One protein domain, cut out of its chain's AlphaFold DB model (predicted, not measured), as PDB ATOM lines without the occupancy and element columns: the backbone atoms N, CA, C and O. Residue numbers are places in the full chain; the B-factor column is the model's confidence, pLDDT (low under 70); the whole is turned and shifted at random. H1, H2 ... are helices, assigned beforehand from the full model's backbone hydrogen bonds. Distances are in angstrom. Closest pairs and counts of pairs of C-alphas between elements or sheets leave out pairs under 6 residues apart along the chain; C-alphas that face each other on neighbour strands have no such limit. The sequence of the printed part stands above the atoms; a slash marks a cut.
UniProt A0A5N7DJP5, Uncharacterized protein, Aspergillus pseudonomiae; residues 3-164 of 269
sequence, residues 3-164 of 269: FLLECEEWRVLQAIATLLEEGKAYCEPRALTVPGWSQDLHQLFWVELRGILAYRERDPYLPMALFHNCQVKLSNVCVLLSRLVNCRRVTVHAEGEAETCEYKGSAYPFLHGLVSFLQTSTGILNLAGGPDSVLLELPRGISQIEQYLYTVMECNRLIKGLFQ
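Overview. This is residues 3 to 164 of the 269 residues of an uncharacterized protein of Aspergillus pseudonomiae (UniProt A0A5N7DJP5). Two long helices, H3 and H6, pack side by side and run opposite ways; H2 packs along H6, while H1 and H5 make a second side-by-side pair that meets H3 at wide angles. Short H4 packs on H5, and three long links join these parts, those of residues 22 to 38 and 93 to 108 reaching 26 and 27 A from the mean of the C-alphas. The printed part has 162 residues with six named helices, H1 to H6 in chain order, and no named strand: its class is all helix. It is compact, with a radius of gyration of the C-alphas of 16.0 A and spans of 44 by 41 by 27 A.

Along the chain. Begin at Phe 3 and go on to C-alpha 8 at (-13.760, -17.615, 31.597), where H1 starts; it holds residues 8 to 21 and is 20.3 A long. Next comes H2, residues 39 to 53, 21.9 A. Find C-alpha 64 at (-18.746, -20.439, 17.138); from there H3 runs 30.0 A to residue 84. H4 takes residues 87 to 92, and H5 residues 109 to 120, 16.5 A. H6, the longest, holds residues 142 to 163 and runs 31.0 A to C-alpha 163 at (-30.160, -12.153, 24.920).

Arrangement. Start at H3. It touches H6, opposite ways at a steep tilt of 35.1 degrees, only just past shallow; the closest C-alphas, of Lys 73 and Cys 155, are 5.4 A apart. H6 touches H2, the same way at a shallow tilt of 32 degrees, only just short of steep, closest at Phe 45 and Leu 149, C-alphas 5.2 A apart. Back at H3, look at residues 71 to 78, which touch residues 9 to 13 of H1 at a steep tilt of 55 degrees, with C-alphas 9 and 74 closest at 5.8 A. H1 touches H5 at a shallow tilt of 30 degrees, C-alphas 16 and 115 closest at 6.0 A. H4 touches H5, closest at C-alphas 90 and 114, 6.2 A. H1 and H6 are apart. Every O i to N i+4 pair is within hydrogen-bond range in H1, H2, H3, H5 and H6; in H4 it is 1 of 2.

Size, cuts and confidence. The farthest C-alphas, of Gly 96 and Gln 164, are 47.5 A apart. The printed part has no cut. The links H1 to H2, H4 to H5 and H5 to H6 are long; residues 25 to 26 pair with residues 125 to 126, parallel. The mean pLDDT of the printed part is 75.8; look for values under 70 at residues 23 to 39, 56 to 59, 87 to 105, 128 to 133 and 164.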
ATOM      1  N   PHE A   3     -21.194 -22.609  24.704       81.12
ATOM      2  CA  PHE A   3     -22.006 -21.920  25.699       81.12
ATOM      3  C   PHE A   3     -21.251 -20.720  26.258       81.12
ATOM      4  O   PHE A   3     -20.039 -20.777  26.447       81.12
ATOM      5  N   LEU A   4     -21.949 -19.628  26.569       82.38
ATOM      6  CA  LEU A   4     -21.305 -18.453  27.152       82.38
ATOM      7  C   LEU A   4     -20.752 -18.757  28.552       82.38
ATOM      8  O   LEU A   4     -19.737 -18.184  28.939       82.38
ATOM      9  N   LEU A   5     -21.347 -19.708  29.280       84.44
ATOM     10  CA  LEU A   5     -20.810 -20.204  30.554       84.44
ATOM     11  C   LEU A   5     -19.432 -20.877  30.429       84.44
ATOM     12  O   LEU A   5     -18.699 -20.934  31.415       84.44
ATOM     13  N   GLU A   6     -19.039 -21.343  29.241       84.56
ATOM     14  CA  GLU A   6     -17.699 -21.899  29.001       84.56
ATOM     15  C   GLU A   6     -16.626 -20.792  28.917       84.56
ATOM     16  O   GLU A   6     -15.439 -21.055  29.110       84.56
ATOM     17  N   CYS A   7     -17.033 -19.536  28.698       88.19
ATOM     18  CA  CYS A   7     -16.159 -18.365  28.651       88.19
ATOM     19  C   CYS A   7     -15.671 -18.004  30.068       88.19
ATOM     20  O   CYS A   7     -16.472 -17.731  30.966       88.19
ATOM     21  N   GLU A   8     -14.353 -17.994  30.299       90.38
ATOM     22  CA  GLU A   8     -13.760 -17.615  31.597       90.38
ATOM     23  C   GLU A   8     -14.130 -16.181  31.980       90.38
ATOM     24  O   GLU A   8     -14.560 -15.918  33.101       90.38
ATOM     25  N   GLU A   9     -14.055 -15.275  31.011       92.88
ATOM     26  CA  GLU A   9     -14.397 -13.867  31.141       92.88
ATOM     27  C   GLU A   9     -15.825 -13.679  31.650       92.88
ATOM     28  O   GLU A   9     -16.073 -12.889  32.562       92.88
ATOM     29  N   TRP A  10     -16.765 -14.442  31.089       90.38
ATOM     30  CA  TRP A  10     -18.154 -14.402  31.516       90.38
ATOM     31  C   TRP A  10     -18.298 -14.859  32.964       90.38
ATOM     32  O   TRP A  10     -18.913 -14.164  33.768       90.38
ATOM     33  N   ARG A  11     -17.675 -15.985  33.329       90.06
ATOM     34  CA  ARG A  11     -17.727 -16.528  34.695       90.06
ATOM     35  C   ARG A  11     -17.175 -15.551  35.731       90.06
ATOM     36  O   ARG A  11     -17.788 -15.381  36.784       90.06
ATOM     37  N   VAL A  12     -16.066 -14.875  35.431       91.06
ATOM     38  CA  VAL A  12     -15.482 -13.856  36.318       91.06
ATOM     39  C   VAL A  12     -16.445 -12.688  36.525       91.06
ATOM     40  O   VAL A  12     -16.686 -12.279  37.662       91.06
ATOM     41  N   LEU A  13     -17.048 -12.177  35.448       90.75
ATOM     42  CA  LEU A  13     -18.019 -11.084  35.531       90.75
ATOM     43  C   LEU A  13     -19.267 -11.489  36.328       90.75
ATOM     44  O   LEU A  13     -19.725 -10.715  37.167       90.75
ATOM     45  N   GLN A  14     -19.772 -12.711  36.138       89.62
ATOM     46  CA  GLN A  14     -20.904 -13.245  36.904       89.62
ATOM     47  C   GLN A  14     -20.584 -13.401  38.396       89.62
ATOM     48  O   GLN A  14     -21.431 -13.109  39.244       89.62
ATOM     49  N   ALA A  15     -19.361 -13.810  38.742       88.88
ATOM     50  CA  ALA A  15     -18.929 -13.906  40.134       88.88
ATOM     51  C   ALA A  15     -18.919 -12.528  40.816       88.88
ATOM     52  O   ALA A  15     -19.481 -12.370  41.899       88.88
ATOM     53  N   ILE A  16     -18.351 -11.511  40.155       88.19
ATOM     54  CA  ILE A  16     -18.354 -10.124  40.653       88.19
ATOM     55  C   ILE A  16     -19.788  -9.613  40.802       88.19
ATOM     56  O   ILE A  16     -20.135  -9.026  41.826       88.19
ATOM     57  N   ALA A  17     -20.632  -9.854  39.799       86.56
ATOM     58  CA  ALA A  17     -22.029  -9.461  39.837       86.56
ATOM     59  C   ALA A  17     -22.738 -10.070  41.057       86.56
ATOM     60  O   ALA A  17     -23.445  -9.373  41.789       86.56
ATOM     61  N   THR A  18     -22.550 -11.365  41.307       85.62
ATOM     62  CA  THR A  18     -23.205 -12.071  42.422       85.62
ATOM     63  C   THR A  18     -22.858 -11.443  43.764       85.62
ATOM     64  O   THR A  18     -23.747 -11.147  44.559       85.62
ATOM     65  N   LEU A  19     -21.586 -11.109  43.966       82.69
ATOM     66  CA  LEU A  19     -21.115 -10.470  45.195       82.69
ATOM     67  C   LEU A  19     -21.672  -9.048  45.382       82.69
ATOM     68  O   LEU A  19     -21.906  -8.623  46.513       82.69
ATOM     69  N   LEU A  20     -21.932  -8.320  44.293       77.38
ATOM     70  CA  LEU A  20     -22.608  -7.018  44.334       77.38
ATOM     71  C   LEU A  20     -24.070  -7.132  44.800       77.38
ATOM     72  O   LEU A  20     -24.538  -6.308  45.582       77.38
ATOM     73  N   GLU A  21     -24.801  -8.148  44.339       75.00
ATOM     74  CA  GLU A  21     -26.212  -8.362  44.707       75.00
ATOM     75  C   GLU A  21     -26.398  -8.814  46.152       75.00
ATOM     76  O   GLU A  21     -27.365  -8.412  46.798       75.00
ATOM     77  N   GLU A  22     -25.452  -9.586  46.684       74.81
ATOM     78  CA  GLU A  22     -25.414  -9.974  48.100       74.81
ATOM     79  C   GLU A  22     -25.216  -8.772  49.045       74.81
ATOM     80  O   GLU A  22     -25.184  -8.937  50.263       74.81
ATOM     81  N   GLY A  23     -25.063  -7.556  48.507       64.25
ATOM     82  CA  GLY A  23     -24.870  -6.336  49.285       64.25
ATOM     83  C   GLY A  23     -23.477  -6.226  49.902       64.25
ATOM     84  O   GLY A  23     -23.227  -5.297  50.664       64.25
ATOM     85  N   LYS A  24     -22.555  -7.135  49.555       65.94
ATOM     86  CA  LYS A  24     -21.156  -7.077  50.004       65.94
ATOM     87  C   LYS A  24     -20.407  -5.917  49.381       65.94
ATOM     88  O   LYS A  24     -19.418  -5.458  49.944       65.94
ATOM     89  N   ALA A  25     -20.861  -5.436  48.228       64.06
ATOM     90  CA  ALA A  25     -20.246  -4.297  47.589       64.06
ATOM     91  C   ALA A  25     -21.264  -3.397  46.881       64.06
ATOM     92  O   ALA A  25     -22.154  -3.870  46.177       64.06
ATOM     93  N   TYR A  26     -21.103  -2.082  47.033       67.50
ATOM     94  CA  TYR A  26     -21.857  -1.079  46.290       67.50
ATOM     95  C   TYR A  26     -21.011  -0.472  45.178       67.50
ATOM     96  O   TYR A  26     -19.845  -0.113  45.349       67.50
ATOM     97  N   CYS A  27     -21.632  -0.326  44.013       64.75
ATOM     98  CA  CYS A  27     -21.008   0.261  42.836       64.75
ATOM     99  C   CYS A  27     -21.518   1.686  42.594       64.75
ATOM    100  O   CYS A  27     -21.864   2.007  41.462       64.75
ATOM    101  N   GLU A  28     -21.701   2.520  43.619       61.41
ATOM    102  CA  GLU A  28     -22.211   3.885  43.424       61.41
ATOM    103  C   GLU A  28     -21.095   4.869  43.058       61.41
ATOM    104  O   GLU A  28     -20.126   5.010  43.807       61.41
ATOM    105  N   PRO A  29     -21.221   5.590  41.927       54.22
ATOM    106  CA  PRO A  29     -20.397   6.758  41.706       54.22
ATOM    107  C   PRO A  29     -20.829   7.827  42.703       54.22
ATOM    108  O   PRO A  29     -21.877   8.455  42.543       54.22
ATOM    109  N   ARG A  30     -20.012   8.082  43.729       56.78
ATOM    110  CA  ARG A  30     -20.108   9.373  44.416       56.78
ATOM    111  C   ARG A  30     -19.841  10.441  43.360       56.78
ATOM    112  O   ARG A  30     -18.984  10.221  42.505       56.78
ATOM    113  N   ALA A  31     -20.562  11.560  43.404       50.00
ATOM    114  CA  ALA A  31     -20.290  12.713  42.555       50.00
ATOM    115  C   ALA A  31     -18.836  13.150  42.783       50.00
ATOM    116  O   ALA A  31     -18.534  13.918  43.693       50.00
ATOM    117  N   LEU A  32     -17.915  12.576  42.008       52.06
ATOM    118  CA  LEU A  32     -16.522  12.956  41.989       52.06
ATOM    119  C   LEU A  32     -16.545  14.333  41.344       52.06
ATOM    120  O   LEU A  32     -16.582  14.467  40.124       52.06
ATOM    121  N   THR A  33     -16.624  15.370  42.170       46.97
ATOM    122  CA  THR A  33     -16.392  16.752  41.765       46.97
ATOM    123  C   THR A  33     -14.912  16.881  41.431       46.97
ATOM    124  O   THR A  33     -14.135  17.449  42.194       46.97
ATOM    125  N   VAL A  34     -14.500  16.274  40.318       55.12
ATOM    126  CA  VAL A  34     -13.209  16.542  39.698       55.12
ATOM    127  C   VAL A  34     -13.398  17.826  38.892       55.12
ATOM    128  O   VAL A  34     -14.241  17.853  37.990       55.12
ATOM    129  N   PRO A  35     -12.679  18.912  39.216       43.88
ATOM    130  CA  PRO A  35     -12.795  20.161  38.476       43.88
ATOM    131  C   PRO A  35     -12.473  19.931  36.991       43.88
ATOM    132  O   PRO A  35     -11.413  19.396  36.670       43.88
ATOM    133  N   GLY A  36     -13.384  20.324  36.094       51.62
ATOM    134  CA  GLY A  36     -13.185  20.273  34.636       51.62
ATOM    135  C   GLY A  36     -13.825  19.093  33.891       51.62
ATOM    136  O   GLY A  36     -13.545  18.919  32.709       51.62
ATOM    137  N   TRP A  37     -14.671  18.293  34.544       55.28
ATOM    138  CA  TRP A  37     -15.280  17.094  33.954       55.28
ATOM    139  C   TRP A  37     -16.807  17.191  33.944       55.28
ATOM    140  O   TRP A  37     -17.397  17.693  34.903       55.28
ATOM    141  N   SER A  38     -17.464  16.670  32.902       59.47
ATOM    142  CA  SER A  38     -18.905  16.418  32.974       59.47
ATOM    143  C   SER A  38     -19.132  15.193  33.863       59.47
ATOM    144  O   SER A  38     -18.689  14.084  33.555       59.47
ATOM    145  N   GLN A  39     -19.811  15.385  34.997       62.78
ATOM    146  CA  GLN A  39     -20.222  14.290  35.893       62.78
ATOM    147  C   GLN A  39     -20.984  13.182  35.138       62.78
ATOM    148  O   GLN A  39     -20.914  12.007  35.507       62.78
ATOM    149  N   ASP A  40     -21.609  13.549  34.020       71.00
ATOM    150  CA  ASP A  40     -22.392  12.696  33.134       71.00
ATOM    151  C   ASP A  40     -21.600  11.516  32.545       71.00
ATOM    152  O   ASP A  40     -22.124  10.405  32.476       71.00
ATOM    153  N   LEU A  41     -20.329  11.703  32.155       75.75
ATOM    154  CA  LEU A  41     -19.547  10.637  31.504       75.75
ATOM    155  C   LEU A  41     -19.161   9.517  32.476       75.75
ATOM    156  O   LEU A  41     -19.227   8.336  32.134       75.75
ATOM    157  N   HIS A  42     -18.790   9.882  33.702       74.50
ATOM    158  CA  HIS A  42     -18.476   8.911  34.750       74.50
ATOM    159  C   HIS A  42     -19.709   8.111  35.140       74.50
ATOM    160  O   HIS A  42     -19.648   6.888  35.276       74.50
ATOM    161  N   GLN A  43     -20.836   8.802  35.304       75.25
ATOM    162  CA  GLN A  43     -22.098   8.159  35.615       75.25
ATOM    163  C   GLN A  43     -22.511   7.199  34.497       75.25
ATOM    164  O   GLN A  43     -22.859   6.053  34.784       75.25
ATOM    165  N   LEU A  44     -22.403   7.624  33.237       79.94
ATOM    166  CA  LEU A  44     -22.720   6.795  32.080       79.94
ATOM    167  C   LEU A  44     -21.835   5.543  32.009       79.94
ATOM    168  O   LEU A  44     -22.356   4.449  31.811       79.94
ATOM    169  N   PHE A  45     -20.526   5.669  32.250       84.06
ATOM    170  CA  PHE A  45     -19.617   4.520  32.313       84.06
ATOM    171  C   PHE A  45     -20.076   3.470  33.331       84.06
ATOM    172  O   PHE A  45     -20.158   2.286  33.003       84.06
ATOM    173  N   TRP A  46     -20.420   3.886  34.552       81.19
ATOM    174  CA  TRP A  46     -20.879   2.953  35.584       81.19
ATOM    175  C   TRP A  46     -22.244   2.347  35.281       81.19
ATOM    176  O   TRP A  46     -22.462   1.173  35.578       81.19
ATOM    177  N   VAL A  47     -23.159   3.123  34.697       79.56
ATOM    178  CA  VAL A  47     -24.464   2.621  34.244       79.56
ATOM    179  C   VAL A  47     -24.269   1.508  33.219       79.56
ATOM    180  O   VAL A  47     -24.833   0.427  33.375       79.56
ATOM    181  N   GLU A  48     -23.420   1.737  32.221       83.44
ATOM    182  CA  GLU A  48     -23.109   0.738  31.206       83.44
ATOM    183  C   GLU A  48     -22.405  -0.477  31.827       83.44
ATOM    184  O   GLU A  48     -22.800  -1.615  31.577       83.44
ATOM    185  N   LEU A  49     -21.434  -0.284  32.721       85.12
ATOM    186  CA  LEU A  49     -20.742  -1.412  33.346       85.12
ATOM    187  C   LEU A  49     -21.692  -2.292  34.169       85.12
ATOM    188  O   LEU A  49     -21.647  -3.518  34.070       85.12
ATOM    189  N   ARG A  50     -22.588  -1.677  34.946       80.88
ATOM    190  CA  ARG A  50     -23.640  -2.398  35.677       80.88
ATOM    191  C   ARG A  50     -24.569  -3.150  34.729       80.88
ATOM    192  O   ARG A  50     -25.012  -4.236  35.078       80.88
ATOM    193  N   GLY A  51     -24.824  -2.607  33.539       81.38
ATOM    194  CA  GLY A  51     -25.565  -3.289  32.480       81.38
ATOM    195  C   GLY A  51     -24.985  -4.667  32.159       81.38
ATOM    196  O   GLY A  51     -25.736  -5.636  32.142       81.38
ATOM    197  N   ILE A  52     -23.660  -4.779  32.008       84.31
ATOM    198  CA  ILE A  52     -22.983  -6.058  31.724       84.31
ATOM    199  C   ILE A  52     -23.178  -7.046  32.880       84.31
ATOM    200  O   ILE A  52     -23.457  -8.222  32.655       84.31
ATOM    201  N   LEU A  53     -23.061  -6.562  34.117       84.38
ATOM    202  CA  LEU A  53     -23.161  -7.377  35.332       84.38
ATOM    203  C   LEU A  53     -24.607  -7.803  35.656       84.38
ATOM    204  O   LEU A  53     -24.816  -8.752  36.407       84.38
ATOM    205  N   ALA A  54     -25.613  -7.133  35.089       82.25
ATOM    206  CA  ALA A  54     -27.025  -7.423  35.342       82.25
ATOM    207  C   ALA A  54     -27.562  -8.654  34.582       82.25
ATOM    208  O   ALA A  54     -28.634  -9.167  34.905       82.25
ATOM    209  N   TYR A  55     -26.861  -9.139  33.556       79.69
ATOM    210  CA  TYR A  55     -27.298 -10.301  32.778       79.69
ATOM    211  C   TYR A  55     -26.977 -11.599  33.527       79.69
ATOM    212  O   TYR A  55     -25.810 -11.957  33.610       79.69
ATOM    213  N   ARG A  56     -27.985 -12.314  34.050       65.19
ATOM    214  CA  ARG A  56     -27.752 -13.413  35.014       65.19
ATOM    215  C   ARG A  56     -28.087 -14.836  34.581       65.19
ATOM    216  O   ARG A  56     -27.562 -15.775  35.158       65.19
ATOM    217  N   GLU A  57     -28.971 -15.044  33.616       60.81
ATOM    218  CA  GLU A  57     -29.742 -16.307  33.633       60.81
ATOM    219  C   GLU A  57     -30.046 -16.898  32.260       60.81
ATOM    220  O   GLU A  57     -30.849 -17.819  32.121       60.81
ATOM    221  N   ARG A  58     -29.413 -16.385  31.212       60.41
ATOM    222  CA  ARG A  58     -29.532 -16.978  29.887       60.41
ATOM    223  C   ARG A  58     -28.152 -17.468  29.491       60.41
ATOM    224  O   ARG A  58     -27.182 -16.724  29.567       60.41
ATOM    225  N   ASP A  59     -28.079 -18.722  29.084       67.06
ATOM    226  CA  ASP A  59     -26.891 -19.271  28.451       67.06
ATOM    227  C   ASP A  59     -27.271 -19.683  27.030       67.06
ATOM    228  O   ASP A  59     -27.678 -20.823  26.784       67.06
ATOM    229  N   PRO A  60     -27.323 -18.716  26.097       71.38
ATOM    230  CA  PRO A  60     -27.677 -19.001  24.731       71.38
ATOM    231  C   PRO A  60     -26.615 -19.926  24.167       71.38
ATOM    232  O   PRO A  60     -25.416 -19.693  24.290       71.38
ATOM    233  N   TYR A  61     -27.075 -20.968  23.496       78.25
ATOM    234  CA  TYR A  61     -26.195 -21.780  22.689       78.25
ATOM    235  C   TYR A  61     -25.788 -20.978  21.451       78.25
ATOM    236  O   TYR A  61     -26.640 -20.605  20.637       78.25
ATOM    237  N   LEU A  62     -24.497 -20.666  21.323       80.56
ATOM    238  CA  LEU A  62     -24.008 -19.750  20.298       80.56
ATOM    239  C   LEU A  62     -23.282 -20.483  19.158       80.56
ATOM    240  O   LEU A  62     -22.462 -21.386  19.381       80.56
ATOM    241  N   PRO A  63     -23.504 -20.054  17.901       84.88
ATOM    242  CA  PRO A  63     -22.593 -20.347  16.802       84.88
ATOM    243  C   PRO A  63     -21.164 -19.906  17.148       84.88
ATOM    244  O   PRO A  63     -20.971 -18.829  17.710       84.88
ATOM    245  N   MET A  64     -20.151 -20.688  16.751       84.56
ATOM    246  CA  MET A  64     -18.746 -20.439  17.138       84.56
ATOM    247  C   MET A  64     -18.242 -19.034  16.787       84.56
ATOM    248  O   MET A  64     -17.497 -18.446  17.562       84.56
ATOM    249  N   ALA A  65     -18.659 -18.480  15.647       85.25
ATOM    250  CA  ALA A  65     -18.267 -17.128  15.248       85.25
ATOM    251  C   ALA A  65     -18.824 -16.052  16.199       85.25
ATOM    252  O   ALA A  65     -18.117 -15.105  16.545       85.25
ATOM    253  N   LEU A  66     -20.072 -16.213  16.657       85.00
ATOM    254  CA  LEU A  66     -20.687 -15.310  17.634       85.00
ATOM    255  C   LEU A  66     -20.082 -15.500  19.021       85.00
ATOM    256  O   LEU A  66     -19.823 -14.511  19.699       85.00
ATOM    257  N   PHE A  67     -19.808 -16.750  19.404       87.75
ATOM    258  CA  PHE A  67     -19.108 -17.065  20.642       87.75
ATOM    259  C   PHE A  67     -17.735 -16.387  20.694       87.75
ATOM    260  O   PHE A  67     -17.460 -15.649  21.631       87.75
ATOM    261  N   HIS A  68     -16.909 -16.542  19.655       88.62
ATOM    262  CA  HIS A  68     -15.576 -15.940  19.621       88.62
ATOM    263  C   HIS A  68     -15.628 -14.406  19.627       88.62
ATOM    264  O   HIS A  68     -14.880 -13.761  20.357       88.62
ATOM    265  N   ASN A  69     -16.556 -13.805  18.873       87.94
ATOM    266  CA  ASN A  69     -16.756 -12.356  18.908       87.94
ATOM    267  C   ASN A  69     -17.173 -11.877  20.312       87.94
ATOM    268  O   ASN A  69     -16.639 -10.892  20.821       87.94
ATOM    269  N   CYS A  70     -18.086 -12.600  20.966       88.25
ATOM    270  CA  CYS A  70     -18.494 -12.309  22.336       88.25
ATOM    271  C   CYS A  70     -17.315 -12.419  23.307       88.25
ATOM    272  O   CYS A  70     -17.061 -11.478  24.056       88.25
ATOM    273  N   GLN A  71     -16.549 -13.508  23.222       91.38
ATOM    274  CA  GLN A  71     -15.363 -13.746  24.037       91.38
ATOM    275  C   GLN A  71     -14.348 -12.607  23.903       91.38
ATOM    276  O   GLN A  71     -13.883 -12.095  24.912       91.38
ATOM    277  N   VAL A  72     -14.058 -12.133  22.687       91.62
ATOM    278  CA  VAL A  72     -13.150 -10.991  22.480       91.62
ATOM    279  C   VAL A  72     -13.667  -9.728  23.179       91.62
ATOM    280  O   VAL A  72     -12.896  -9.013  23.820       91.62
ATOM    281  N   LYS A  73     -14.971  -9.432  23.096       91.81
ATOM    282  CA  LYS A  73     -15.545  -8.250  23.763       91.81
ATOM    283  C   LYS A  73     -15.544  -8.382  25.283       91.81
ATOM    284  O   LYS A  73     -15.194  -7.419  25.961       91.81
ATOM    285  N   LEU A  74     -15.892  -9.553  25.804       91.31
ATOM    286  CA  LEU A  74     -15.816  -9.849  27.233       91.31
ATOM    287  C   LEU A  74     -14.372  -9.755  27.736       91.31
ATOM    288  O   LEU A  74     -14.127  -9.134  28.765       91.31
ATOM    289  N   SER A  75     -13.412 -10.259  26.963       93.88
ATOM    290  CA  SER A  75     -11.981 -10.177  27.260       93.88
ATOM    291  C   SER A  75     -11.519  -8.732  27.382       93.88
ATOM    292  O   SER A  75     -10.880  -8.371  28.368       93.88
ATOM    293  N   ASN A  76     -11.936  -7.861  26.460       91.81
ATOM    294  CA  ASN A  76     -11.631  -6.433  26.536       91.81
ATOM    295  C   ASN A  76     -12.206  -5.777  27.801       91.81
ATOM    296  O   ASN A  76     -11.524  -4.967  28.430       91.81
ATOM    297  N   VAL A  77     -13.431  -6.137  28.199       91.94
ATOM    298  CA  VAL A  77     -14.045  -5.646  29.445       91.94
ATOM    299  C   VAL A  77     -13.293  -6.168  30.668       91.94
ATOM    300  O   VAL A  77     -13.002  -5.388  31.571       91.94
ATOM    301  N   CYS A  78     -12.903  -7.442  30.694       92.56
ATOM    302  CA  CYS A  78     -12.110  -8.008  31.782       92.56
ATOM    303  C   CYS A  78     -10.721  -7.362  31.884       92.56
ATOM    304  O   CYS A  78     -10.278  -7.033  32.983       92.56
ATOM    305  N   VAL A  79     -10.040  -7.103  30.763       90.50
ATOM    306  CA  VAL A  79      -8.764  -6.365  30.744       90.50
ATOM    307  C   VAL A  79      -8.954  -4.945  31.274       90.50
ATOM    308  O   VAL A  79      -8.150  -4.475  32.079       90.50
ATOM    309  N   LEU A  80     -10.016  -4.262  30.846       90.44
ATOM    310  CA  LEU A  80     -10.359  -2.924  31.317       90.44
ATOM    311  C   LEU A  80     -10.576  -2.934  32.829       90.44
ATOM    312  O   LEU A  80      -9.901  -2.194  33.537       90.44
ATOM    313  N   LEU A  81     -11.455  -3.801  33.332       89.00
ATOM    314  CA  LEU A  81     -11.736  -3.918  34.759       89.00
ATOM    315  C   LEU A  81     -10.483  -4.266  35.555       89.00
ATOM    316  O   LEU A  81     -10.236  -3.638  36.576       89.00
ATOM    317  N   SER A  82      -9.655  -5.190  35.056       89.19
ATOM    318  CA  SER A  82      -8.384  -5.563  35.690       89.19
ATOM    319  C   SER A  82      -7.470  -4.354  35.898       89.19
ATOM    320  O   SER A  82      -6.783  -4.282  36.909       89.19
ATOM    321  N   ARG A  83      -7.478  -3.385  34.972       87.31
ATOM    322  CA  ARG A  83      -6.711  -2.132  35.097       87.31
ATOM    323  C   ARG A  83      -7.328  -1.140  36.076       87.31
ATOM    324  O   ARG A  83      -6.609  -0.280  36.571       87.31
ATOM    325  N   LEU A  84      -8.636  -1.227  36.315       86.25
ATOM    326  CA  LEU A  84      -9.314  -0.409  37.318       86.25
ATOM    327  C   LEU A  84      -9.112  -0.973  38.730       86.25
ATOM    328  O   LEU A  84      -9.194  -0.213  39.686       86.25
ATOM    329  N   VAL A  85      -8.837  -2.273  38.894       86.69
ATOM    330  CA  VAL A  85      -8.634  -2.870  40.224       86.69
ATOM    331  C   VAL A  85      -7.454  -2.219  40.947       86.69
ATOM    332  O   VAL A  85      -6.305  -2.267  40.501       86.69
ATOM    333  N   ASN A  86      -7.726  -1.676  42.132       80.94
ATOM    334  CA  ASN A  86      -6.709  -1.166  43.039       80.94
ATOM    335  C   ASN A  86      -5.975  -2.324  43.727       80.94
ATOM    336  O   ASN A  86      -6.280  -2.718  44.856       80.94
ATOM    337  N   CYS A  87      -4.987  -2.871  43.024       67.06
ATOM    338  CA  CYS A  87      -4.266  -4.077  43.423       67.06
ATOM    339  C   CYS A  87      -3.624  -3.955  44.810       67.06
ATOM    340  O   CYS A  87      -3.630  -4.919  45.563       67.06
ATOM    341  N   ARG A  88      -3.152  -2.755  45.187       65.06
ATOM    342  CA  ARG A  88      -2.516  -2.507  46.491       65.06
ATOM    343  C   ARG A  88      -3.440  -2.794  47.670       65.06
ATOM    344  O   ARG A  88      -2.954  -3.105  48.746       65.06
ATOM    345  N   ARG A  89      -4.756  -2.665  47.496       65.81
ATOM    346  CA  ARG A  89      -5.733  -2.923  48.562       65.81
ATOM    347  C   ARG A  89      -6.197  -4.368  48.589       65.81
ATOM    348  O   ARG A  89      -6.365  -4.923  49.667       65.81
ATOM    349  N   VAL A  90      -6.319  -4.978  47.415       62.56
ATOM    350  CA  VAL A  90      -6.635  -6.405  47.275       62.56
ATOM    351  C   VAL A  90      -5.527  -7.277  47.891       62.56
ATOM    352  O   VAL A  90      -5.827  -8.325  48.447       62.56
ATOM    353  N   THR A  91      -4.266  -6.827  47.874       58.84
ATOM    354  CA  THR A  91      -3.122  -7.558  48.454       58.84
ATOM    355  C   THR A  91      -2.911  -7.360  49.957       58.84
ATOM    356  O   THR A  91      -2.333  -8.225  50.596       58.84
ATOM    357  N   VAL A  92      -3.329  -6.231  50.543       54.19
ATOM    358  CA  VAL A  92      -2.955  -5.867  51.932       54.19
ATOM    359  C   VAL A  92      -3.806  -6.575  52.993       54.19
ATOM    360  O   VAL A  92      -3.377  -6.691  54.134       54.19
ATOM    361  N   HIS A  93      -4.974  -7.105  52.629       49.34
ATOM    362  CA  HIS A  93      -5.821  -7.872  53.551       49.34
ATOM    363  C   HIS A  93      -5.478  -9.367  53.637       49.34
ATOM    364  O   HIS A  93      -6.069 -10.075  54.448       49.34
ATOM    365  N   ALA A  94      -4.508  -9.842  52.852       47.91
ATOM    366  CA  ALA A  94      -3.856 -11.122  53.091       47.91
ATOM    367  C   ALA A  94      -2.686 -10.882  54.059       47.91
ATOM    368  O   ALA A  94      -1.531 -10.773  53.655       47.91
ATOM    369  N   GLU A  95      -2.990 -10.685  55.342       40.94
ATOM    370  CA  GLU A  95      -1.965 -10.555  56.379       40.94
ATOM    371  C   GLU A  95      -1.116 -11.835  56.425       40.94
ATOM    372  O   GLU A  95      -1.550 -12.867  56.932       40.94
ATOM    373  N   GLY A  96       0.098 -11.770  55.879       41.84
ATOM    374  CA  GLY A  96       1.104 -12.815  56.051       41.84
ATOM    375  C   GLY A  96       2.199 -12.800  55.002       41.84
ATOM    376  O   GLY A  96       3.376 -12.819  55.348       41.84
ATOM    377  N   GLU A  97       1.847 -12.698  53.726       39.41
ATOM    378  CA  GLU A  97       2.817 -12.859  52.651       39.41
ATOM    379  C   GLU A  97       2.510 -11.846  51.553       39.41
ATOM    380  O   GLU A  97       1.486 -11.902  50.879       39.41
ATOM    381  N   ALA A  98       3.440 -10.909  51.349       42.28
ATOM    382  CA  ALA A  98       3.534 -10.118  50.128       42.28
ATOM    383  C   ALA A  98       3.958 -11.013  48.947       42.28
ATOM    384  O   ALA A  98       4.847 -10.665  48.169       42.28
ATOM    385  N   GLU A  99       3.335 -12.180  48.819       43.72
ATOM    386  CA  GLU A  99       3.309 -12.927  47.586       43.72
ATOM    387  C   GLU A  99       2.402 -12.125  46.660       43.72
ATOM    388  O   GLU A  99       1.175 -12.101  46.763       43.72
ATOM    389  N   THR A 100       3.064 -11.346  45.800       45.28
ATOM    390  CA  THR A 100       2.640 -11.070  44.425       45.28
ATOM    391  C   THR A 100       1.427 -11.907  44.058       45.28
ATOM    392  O   THR A 100       1.547 -13.120  44.166       45.28
ATOM    393  N   CYS A 101       0.307 -11.295  43.642       47.19
ATOM    394  CA  CYS A 101      -0.890 -11.980  43.137       47.19
ATOM    395  C   CYS A 101      -0.540 -12.962  42.004       47.19
ATOM    396  O   CYS A 101      -0.803 -12.720  40.827       47.19
ATOM    397  N   GLU A 102       0.069 -14.081  42.353       46.69
ATOM    398  CA  GLU A 102       0.495 -15.158  41.501       46.69
ATOM    399  C   GLU A 102      -0.692 -16.100  41.435       46.69
ATOM    400  O   GLU A 102      -0.638 -17.266  41.807       46.69
ATOM    401  N   TYR A 103      -1.785 -15.598  40.859       54.53
ATOM    402  CA  TYR A 103      -2.702 -16.463  40.130       54.53
ATOM    403  C   TYR A 103      -1.953 -16.944  38.875       54.53
ATOM    404  O   TYR A 103      -2.251 -16.535  37.751       54.53
ATOM    405  N   LYS A 104      -0.897 -17.746  39.085       49.44
ATOM    406  CA  LYS A 104      -0.036 -18.341  38.062       49.44
ATOM    407  C   LYS A 104      -0.918 -19.227  37.187       49.44
ATOM    408  O   LYS A 104      -1.214 -20.362  37.537       49.44
ATOM    409  N   GLY A 105      -1.370 -18.669  36.066       61.53
ATOM    410  CA  GLY A 105      -2.157 -19.377  35.057       61.53
ATOM    411  C   GLY A 105      -3.557 -18.827  34.779       61.53
ATOM    412  O   GLY A 105      -4.182 -19.325  33.849       61.53
ATOM    413  N   SER A 106      -4.052 -17.815  35.504       74.12
ATOM    414  CA  SER A 106      -5.305 -17.143  35.112       74.12
ATOM    415  C   SER A 106      -5.031 -16.001  34.134       74.12
ATOM    416  O   SER A 106      -4.068 -15.250  34.296       74.12
ATOM    417  N   ALA A 107      -5.915 -15.828  33.150       81.25
ATOM    418  CA  ALA A 107      -5.876 -14.686  32.242       81.25
ATOM    419  C   ALA A 107      -6.167 -13.344  32.954       81.25
ATOM    420  O   ALA A 107      -5.759 -12.290  32.460       81.25
ATOM    421  N   TYR A 108      -6.827 -13.369  34.124       87.31
ATOM    422  CA  TYR A 108      -7.315 -12.179  34.839       87.31
ATOM    423  C   TYR A 108      -6.986 -12.194  36.344       87.31
ATOM    424  O   TYR A 108      -7.893 -12.126  37.182       87.31
ATOM    425  N   PRO A 109      -5.697 -12.228  36.727       82.69
ATOM    426  CA  PRO A 109      -5.268 -12.413  38.117       82.69
ATOM    427  C   PRO A 109      -5.857 -11.369  39.082       82.69
ATOM    428  O   PRO A 109      -6.260 -11.702  40.193       82.69
ATOM    429  N   PHE A 110      -5.978 -10.110  38.652       85.25
ATOM    430  CA  PHE A 110      -6.503  -9.029  39.493       85.25
ATOM    431  C   PHE A 110      -8.012  -9.119  39.733       85.25
ATOM    432  O   PHE A 110      -8.480  -8.749  40.807       85.25
ATOM    433  N   LEU A 111      -8.777  -9.636  38.767       88.94
ATOM    434  CA  LEU A 111     -10.215  -9.842  38.946       88.94
ATOM    435  C   LEU A 111     -10.498 -11.042  39.837       88.94
ATOM    436  O   LEU A 111     -11.374 -10.960  40.690       88.94
ATOM    437  N   HIS A 112      -9.727 -12.122  39.705       87.62
ATOM    438  CA  HIS A 112      -9.813 -13.247  40.636       87.62
ATOM    439  C   HIS A 112      -9.399 -12.850  42.056       87.62
ATOM    440  O   HIS A 112     -10.064 -13.237  43.017       87.62
ATOM    441  N   GLY A 113      -8.365 -12.013  42.186       84.81
ATOM    442  CA  GLY A 113      -8.003 -11.385  43.453       84.81
ATOM    443  C   GLY A 113      -9.154 -10.572  44.039       84.81
ATOM    444  O   GLY A 113      -9.494 -10.753  45.204       84.81
ATOM    445  N   LEU A 114      -9.804  -9.732  43.226       86.94
ATOM    446  CA  LEU A 114     -10.963  -8.947  43.651       86.94
ATOM    447  C   LEU A 114     -12.128  -9.839  44.103       86.94
ATOM    448  O   LEU A 114     -12.699  -9.589  45.158       86.94
ATOM    449  N   VAL A 115     -12.471 -10.877  43.337       88.62
ATOM    450  CA  VAL A 115     -13.532 -11.834  43.692       88.62
ATOM    451  C   VAL A 115     -13.228 -12.500  45.031       88.62
ATOM    452  O   VAL A 115     -14.086 -12.506  45.910       88.62
ATOM    453  N   SER A 116     -12.005 -13.002  45.212       86.69
ATOM    454  CA  SER A 116     -11.592 -13.661  46.455       86.69
ATOM    455  C   SER A 116     -11.639 -12.694  47.636       86.69
ATOM    456  O   SER A 116     -12.198 -13.022  48.678       86.69
ATOM    457  N   PHE A 117     -11.147 -11.467  47.448       84.75
ATOM    458  CA  PHE A 117     -11.201 -10.421  48.465       84.75
ATOM    459  C   PHE A 117     -12.642 -10.115  48.895       84.75
ATOM    460  O   PHE A 117     -12.935 -10.132  50.088       84.75
ATOM    461  N   LEU A 118     -13.547  -9.909  47.934       84.56
ATOM    462  CA  LEU A 118     -14.970  -9.661  48.187       84.56
ATOM    463  C   LEU A 118     -15.671 -10.853  48.864       84.56
ATOM    464  O   LEU A 118     -16.631 -10.664  49.609       84.56
ATOM    465  N   GLN A 119     -15.217 -12.082  48.615       85.75
ATOM    466  CA  GLN A 119     -15.737 -13.278  49.281       85.75
ATOM    467  C   GLN A 119     -15.291 -13.372  50.743       85.75
ATOM    468  O   GLN A 119     -16.090 -13.776  51.586       85.75
ATOM    469  N   THR A 120     -14.041 -13.005  51.041       83.25
ATOM    470  CA  THR A 120     -13.458 -13.084  52.391       83.25
ATOM    471  C   THR A 120     -13.735 -11.857  53.253       83.25
ATOM    472  O   THR A 120     -13.676 -11.935  54.478       83.25
ATOM    473  N   SER A 121     -14.013 -10.712  52.635       80.62
ATOM    474  CA  SER A 121     -14.266  -9.469  53.349       80.62
ATOM    475  C   SER A 121     -15.570  -9.531  54.135       80.62
ATOM    476  O   SER A 121     -16.602  -9.968  53.623       80.62
ATOM    477  N   THR A 122     -15.547  -9.014  55.358       76.38
ATOM    478  CA  THR A 122     -16.750  -8.818  56.164       76.38
ATOM    479  C   THR A 122     -17.271  -7.396  56.004       76.38
ATOM    480  O   THR A 122     -16.511  -6.440  56.154       76.38
ATOM    481  N   GLY A 123     -18.576  -7.253  55.788       73.56
ATOM    482  CA  GLY A 123     -19.241  -5.954  55.706       73.56
ATOM    483  C   GLY A 123     -19.464  -5.468  54.277       73.56
ATOM    484  O   GLY A 123     -19.318  -6.210  53.310       73.56
ATOM    485  N   ILE A 124     -19.885  -4.210  54.177       74.94
ATOM    486  CA  ILE A 124     -20.246  -3.563  52.921       74.94
ATOM    487  C   ILE A 124     -19.044  -2.767  52.417       74.94
ATOM    488  O   ILE A 124     -18.577  -1.845  53.085       74.94
ATOM    489  N   LEU A 125     -18.575  -3.100  51.221       75.69
ATOM    490  CA  LEU A 125     -17.452  -2.453  50.557       75.69
ATOM    491  C   LEU A 125     -17.912  -1.500  49.458       75.69
ATOM    492  O   LEU A 125     -18.966  -1.660  48.846       75.69
ATOM    493  N   ASN A 126     -17.077  -0.517  49.152       72.81
ATOM    494  CA  ASN A 126     -17.327   0.404  48.058       72.81
ATOM    495  C   ASN A 126     -16.431   0.072  46.865       72.81
ATOM    496  O   ASN A 126     -15.213   0.250  46.920       72.81
ATOM    497  N   LEU A 127     -17.026  -0.351  45.745       74.31
ATOM    498  CA  LEU A 127     -16.256  -0.579  44.523       74.31
ATOM    499  C   LEU A 127     -15.794   0.739  43.900       74.31
ATOM    500  O   LEU A 127     -14.648   0.833  43.484       74.31
ATOM    501  N   ALA A 128     -16.674   1.743  43.830       68.62
ATOM    502  CA  ALA A 128     -16.531   2.878  42.908       68.62
ATOM    503  C   ALA A 128     -16.559   4.276  43.561       68.62
ATOM    504  O   ALA A 128     -16.567   5.289  42.859       68.62
ATOM    505  N   GLY A 129     -16.550   4.366  44.894       61.91
ATOM    506  CA  GLY A 129     -16.544   5.649  45.598       61.91
ATOM    507  C   GLY A 129     -16.852   5.518  47.085       61.91
ATOM    508  O   GLY A 129     -17.673   4.706  47.474       61.91
ATOM    509  N   GLY A 130     -16.204   6.322  47.925       55.81
ATOM    510  CA  GLY A 130     -16.393   6.287  49.378       55.81
ATOM    511  C   GLY A 130     -15.222   6.943  50.117       55.81
ATOM    512  O   GLY A 130     -14.174   7.153  49.504       55.81
ATOM    513  N   PRO A 131     -15.396   7.327  51.395       50.41
ATOM    514  CA  PRO A 131     -14.288   7.800  52.231       50.41
ATOM    515  C   PRO A 131     -13.270   6.681  52.506       50.41
ATOM    516  O   PRO A 131     -12.075   6.952  52.581       50.41
ATOM    517  N   ASP A 132     -13.742   5.432  52.530       52.38
ATOM    518  CA  ASP A 132     -12.931   4.246  52.754       52.38
ATOM    519  C   ASP A 132     -12.806   3.410  51.471       52.38
ATOM    520  O   ASP A 132     -13.778   3.173  50.753       52.38
ATOM    521  N   SER A 133     -11.568   2.996  51.190       61.44
ATOM    522  CA  SER A 133     -11.229   1.796  50.411       61.44
ATOM    523  C   SER A 133     -11.889   1.585  49.029       61.44
ATOM    524  O   SER A 133     -12.288   0.474  48.710       61.44
ATOM    525  N   VAL A 134     -11.906   2.588  48.139       72.75
ATOM    526  CA  VAL A 134     -12.273   2.375  46.716       72.75
ATOM    527  C   VAL A 134     -11.435   1.245  46.089       72.75
ATOM    528  O   VAL A 134     -10.200   1.331  46.072       72.75
ATOM    529  N   LEU A 135     -12.114   0.203  45.595       79.19
ATOM    530  CA  LEU A 135     -11.508  -1.003  45.009       79.19
ATOM    531  C   LEU A 135     -11.305  -0.907  43.493       79.19
ATOM    532  O   LEU A 135     -10.429  -1.584  42.961       79.19
ATOM    533  N   LEU A 136     -12.080  -0.065  42.808       84.25
ATOM    534  CA  LEU A 136     -11.951   0.237  41.386       84.25
ATOM    535  C   LEU A 136     -11.610   1.721  41.197       84.25
ATOM    536  O   LEU A 136     -12.445   2.604  41.399       84.25
ATOM    537  N   GLU A 137     -10.375   2.011  40.803       81.75
ATOM    538  CA  GLU A 137      -9.935   3.358  40.461       81.75
ATOM    539  C   GLU A 137     -10.393   3.729  39.054       81.75
ATOM    540  O   GLU A 137     -10.074   3.050  38.082       81.75
ATOM    541  N   LEU A 138     -11.123   4.838  38.937       76.75
ATOM    542  CA  LEU A 138     -11.547   5.358  37.643       76.75
ATOM    543  C   LEU A 138     -10.360   5.866  36.804       76.75
ATOM    544  O   LEU A 138      -9.377   6.374  37.355       76.75
ATOM    545  N   PRO A 139     -10.481   5.813  35.465       75.94
ATOM    546  CA  PRO A 139      -9.474   6.343  34.555       75.94
ATOM    547  C   PRO A 139      -9.253   7.840  34.776       75.94
ATOM    548  O   PRO A 139     -10.207   8.603  34.940       75.94
ATOM    549  N   ARG A 140      -7.994   8.281  34.720       72.44
ATOM    550  CA  ARG A 140      -7.621   9.697  34.853       72.44
ATOM    551  C   ARG A 140      -7.428  10.315  33.467       72.44
ATOM    552  O   ARG A 140      -6.319  10.623  33.058       72.44
ATOM    553  N   GLY A 141      -8.519  10.485  32.734       77.69
ATOM    554  CA  GLY A 141      -8.597  11.382  31.581       77.69
ATOM    555  C   GLY A 141      -9.876  11.182  30.775       77.69
ATOM    556  O   GLY A 141     -10.361  10.056  30.668       77.69
ATOM    557  N   ILE A 142     -10.380  12.260  30.165       79.88
ATOM    558  CA  ILE A 142     -11.590  12.235  29.323       79.88
ATOM    559  C   ILE A 142     -11.434  11.217  28.181       79.88
ATOM    560  O   ILE A 142     -12.261  10.329  28.020       79.88
ATOM    561  N   SER A 143     -10.312  11.251  27.460       83.56
ATOM    562  CA  SER A 143     -10.078  10.324  26.345       83.56
ATOM    563  C   SER A 143     -10.022   8.856  26.785       83.56
ATOM    564  O   SER A 143     -10.452   7.965  26.057       83.56
ATOM    565  N   GLN A 144      -9.512   8.589  27.991       84.38
ATOM    566  CA  GLN A 144      -9.428   7.231  28.520       84.38
ATOM    567  C   GLN A 144     -10.810   6.715  28.932       84.38
ATOM    568  O   GLN A 144     -11.149   5.571  28.628       84.38
ATOM    569  N   ILE A 145     -11.625   7.553  29.587       83.62
ATOM    570  CA  ILE A 145     -12.982   7.158  29.970       83.62
ATOM    571  C   ILE A 145     -13.898   7.005  28.755       83.62
ATOM    572  O   ILE A 145     -14.689   6.072  28.734       83.62
ATOM    573  N   GLU A 146     -13.748   7.820  27.708       85.06
ATOM    574  CA  GLU A 146     -14.482   7.657  26.446       85.06
ATOM    575  C   GLU A 146     -14.146   6.328  25.760       85.06
ATOM    576  O   GLU A 146     -15.046   5.597  25.345       85.06
ATOM    577  N   GLN A 147     -12.861   5.965  25.696       87.75
ATOM    578  CA  GLN A 147     -12.429   4.678  25.145       87.75
ATOM    579  C   GLN A 147     -12.994   3.497  25.949       87.75
ATOM    580  O   GLN A 147     -13.415   2.476  25.390       87.75
ATOM    581  N   TYR A 148     -12.999   3.623  27.274       89.00
ATOM    582  CA  TYR A 148     -13.491   2.587  28.177       89.00
ATOM    583  C   TYR A 148     -15.008   2.453  28.078       89.00
ATOM    584  O   TYR A 148     -15.517   1.345  27.917       89.00
ATOM    585  N   LEU A 149     -15.719   3.577  28.071       86.44
ATOM    586  CA  LEU A 149     -17.154   3.638  27.852       86.44
ATOM    587  C   LEU A 149     -17.535   3.013  26.509       86.44
ATOM    588  O   LEU A 149     -18.419   2.162  26.475       86.44
ATOM    589  N   TYR A 150     -16.836   3.353  25.423       88.25
ATOM    590  CA  TYR A 150     -17.072   2.754  24.109       88.25
ATOM    591  C   TYR A 150     -16.971   1.222  24.153       88.25
ATOM    592  O   TYR A 150     -17.845   0.525  23.638       88.25
ATOM    593  N   THR A 151     -15.938   0.701  24.823       88.62
ATOM    594  CA  THR A 151     -15.710  -0.745  24.979       88.62
ATOM    595  C   THR A 151     -16.861  -1.417  25.731       88.62
ATOM    596  O   THR A 151     -17.385  -2.441  25.287       88.62
ATOM    597  N   VAL A 152     -17.287  -0.827  26.850       87.44
ATOM    598  CA  VAL A 152     -18.380  -1.348  27.681       87.44
ATOM    599  C   VAL A 152     -19.715  -1.280  26.933       87.44
ATOM    600  O   VAL A 152     -20.429  -2.278  26.880       87.44
ATOM    601  N   MET A 153     -20.024  -0.161  26.272       87.25
ATOM    602  CA  MET A 153     -21.234  -0.001  25.456       87.25
ATOM    603  C   MET A 153     -21.290  -1.007  24.304       87.25
ATOM    604  O   MET A 153     -22.351  -1.541  23.979       87.25
ATOM    605  N   GLU A 154     -20.159  -1.268  23.649       88.31
ATOM    606  CA  GLU A 154     -20.087  -2.247  22.569       88.31
ATOM    607  C   GLU A 154     -20.336  -3.668  23.076       88.31
ATOM    608  O   GLU A 154     -21.109  -4.409  22.463       88.31
ATOM    609  N   CYS A 155     -19.743  -4.021  24.217       88.62
ATOM    610  CA  CYS A 155     -19.984  -5.296  24.877       88.62
ATOM    611  C   CYS A 155     -21.458  -5.440  25.285       88.62
ATOM    612  O   CYS A 155     -22.098  -6.422  24.910       88.62
ATOM    613  N   ASN A 156     -22.040  -4.423  25.927       85.94
ATOM    614  CA  ASN A 156     -23.461  -4.386  26.270       85.94
ATOM    615  C   ASN A 156     -24.364  -4.565  25.059       85.94
ATOM    616  O   ASN A 156     -25.321  -5.327  25.119       85.94
ATOM    617  N   ARG A 157     -24.079  -3.882  23.947       85.44
ATOM    618  CA  ARG A 157     -24.865  -4.004  22.714       85.44
ATOM    619  C   ARG A 157     -24.836  -5.430  22.178       85.44
ATOM    620  O   ARG A 157     -25.874  -5.939  21.764       85.44
ATOM    621  N   LEU A 158     -23.661  -6.057  22.190       85.44
ATOM    622  CA  LEU A 158     -23.487  -7.433  21.749       85.44
ATOM    623  C   LEU A 158     -24.243  -8.389  22.674       85.44
ATOM    624  O   LEU A 158     -25.086  -9.138  22.197       85.44
ATOM    625  N   ILE A 159     -24.006  -8.307  23.982       83.88
ATOM    626  CA  ILE A 159     -24.657  -9.137  25.002       83.88
ATOM    627  C   ILE A 159     -26.181  -8.990  24.931       83.88
ATOM    628  O   ILE A 159     -26.909  -9.978  24.854       83.88
ATOM    629  N   LYS A 160     -26.670  -7.751  24.856       83.62
ATOM    630  CA  LYS A 160     -28.084  -7.440  24.655       83.62
ATOM    631  C   LYS A 160     -28.615  -8.096  23.387       83.62
ATOM    632  O   LYS A 160     -29.669  -8.707  23.443       83.62
ATOM    633  N   GLY A 161     -27.886  -8.025  22.275       80.25
ATOM    634  CA  GLY A 161     -28.258  -8.686  21.022       80.25
ATOM    635  C   GLY A 161     -28.270 -10.217  21.094       80.25
ATOM    636  O   GLY A 161     -29.054 -10.835  20.387       80.25
ATOM    637  N   LEU A 162     -27.448 -10.836  21.949       77.12
ATOM    638  CA  LEU A 162     -27.468 -12.287  22.179       77.12
ATOM    639  C   LEU A 162     -28.669 -12.713  23.032       77.12
ATOM    640  O   LEU A 162     -29.233 -13.787  22.828       77.12
ATOM    641  N   PHE A 163     -29.059 -11.876  23.995       74.25
ATOM    642  CA  PHE A 163     -30.160 -12.153  24.920       74.25
ATOM    643  C   PHE A 163     -31.523 -11.660  24.445       74.25
ATOM    644  O   PHE A 163     -32.557 -12.118  24.946       74.25
ATOM    645  N   GLN A 164     -31.535 -10.748  23.482       68.81
ATOM    646  CA  GLN A 164     -32.704 -10.391  22.705       68.81
ATOM    647  C   GLN A 164     -32.859 -11.437  21.603       68.81
ATOM    648  O   GLN A 164     -31.971 -11.624  20.780       68.81
TER     649      GLN A 164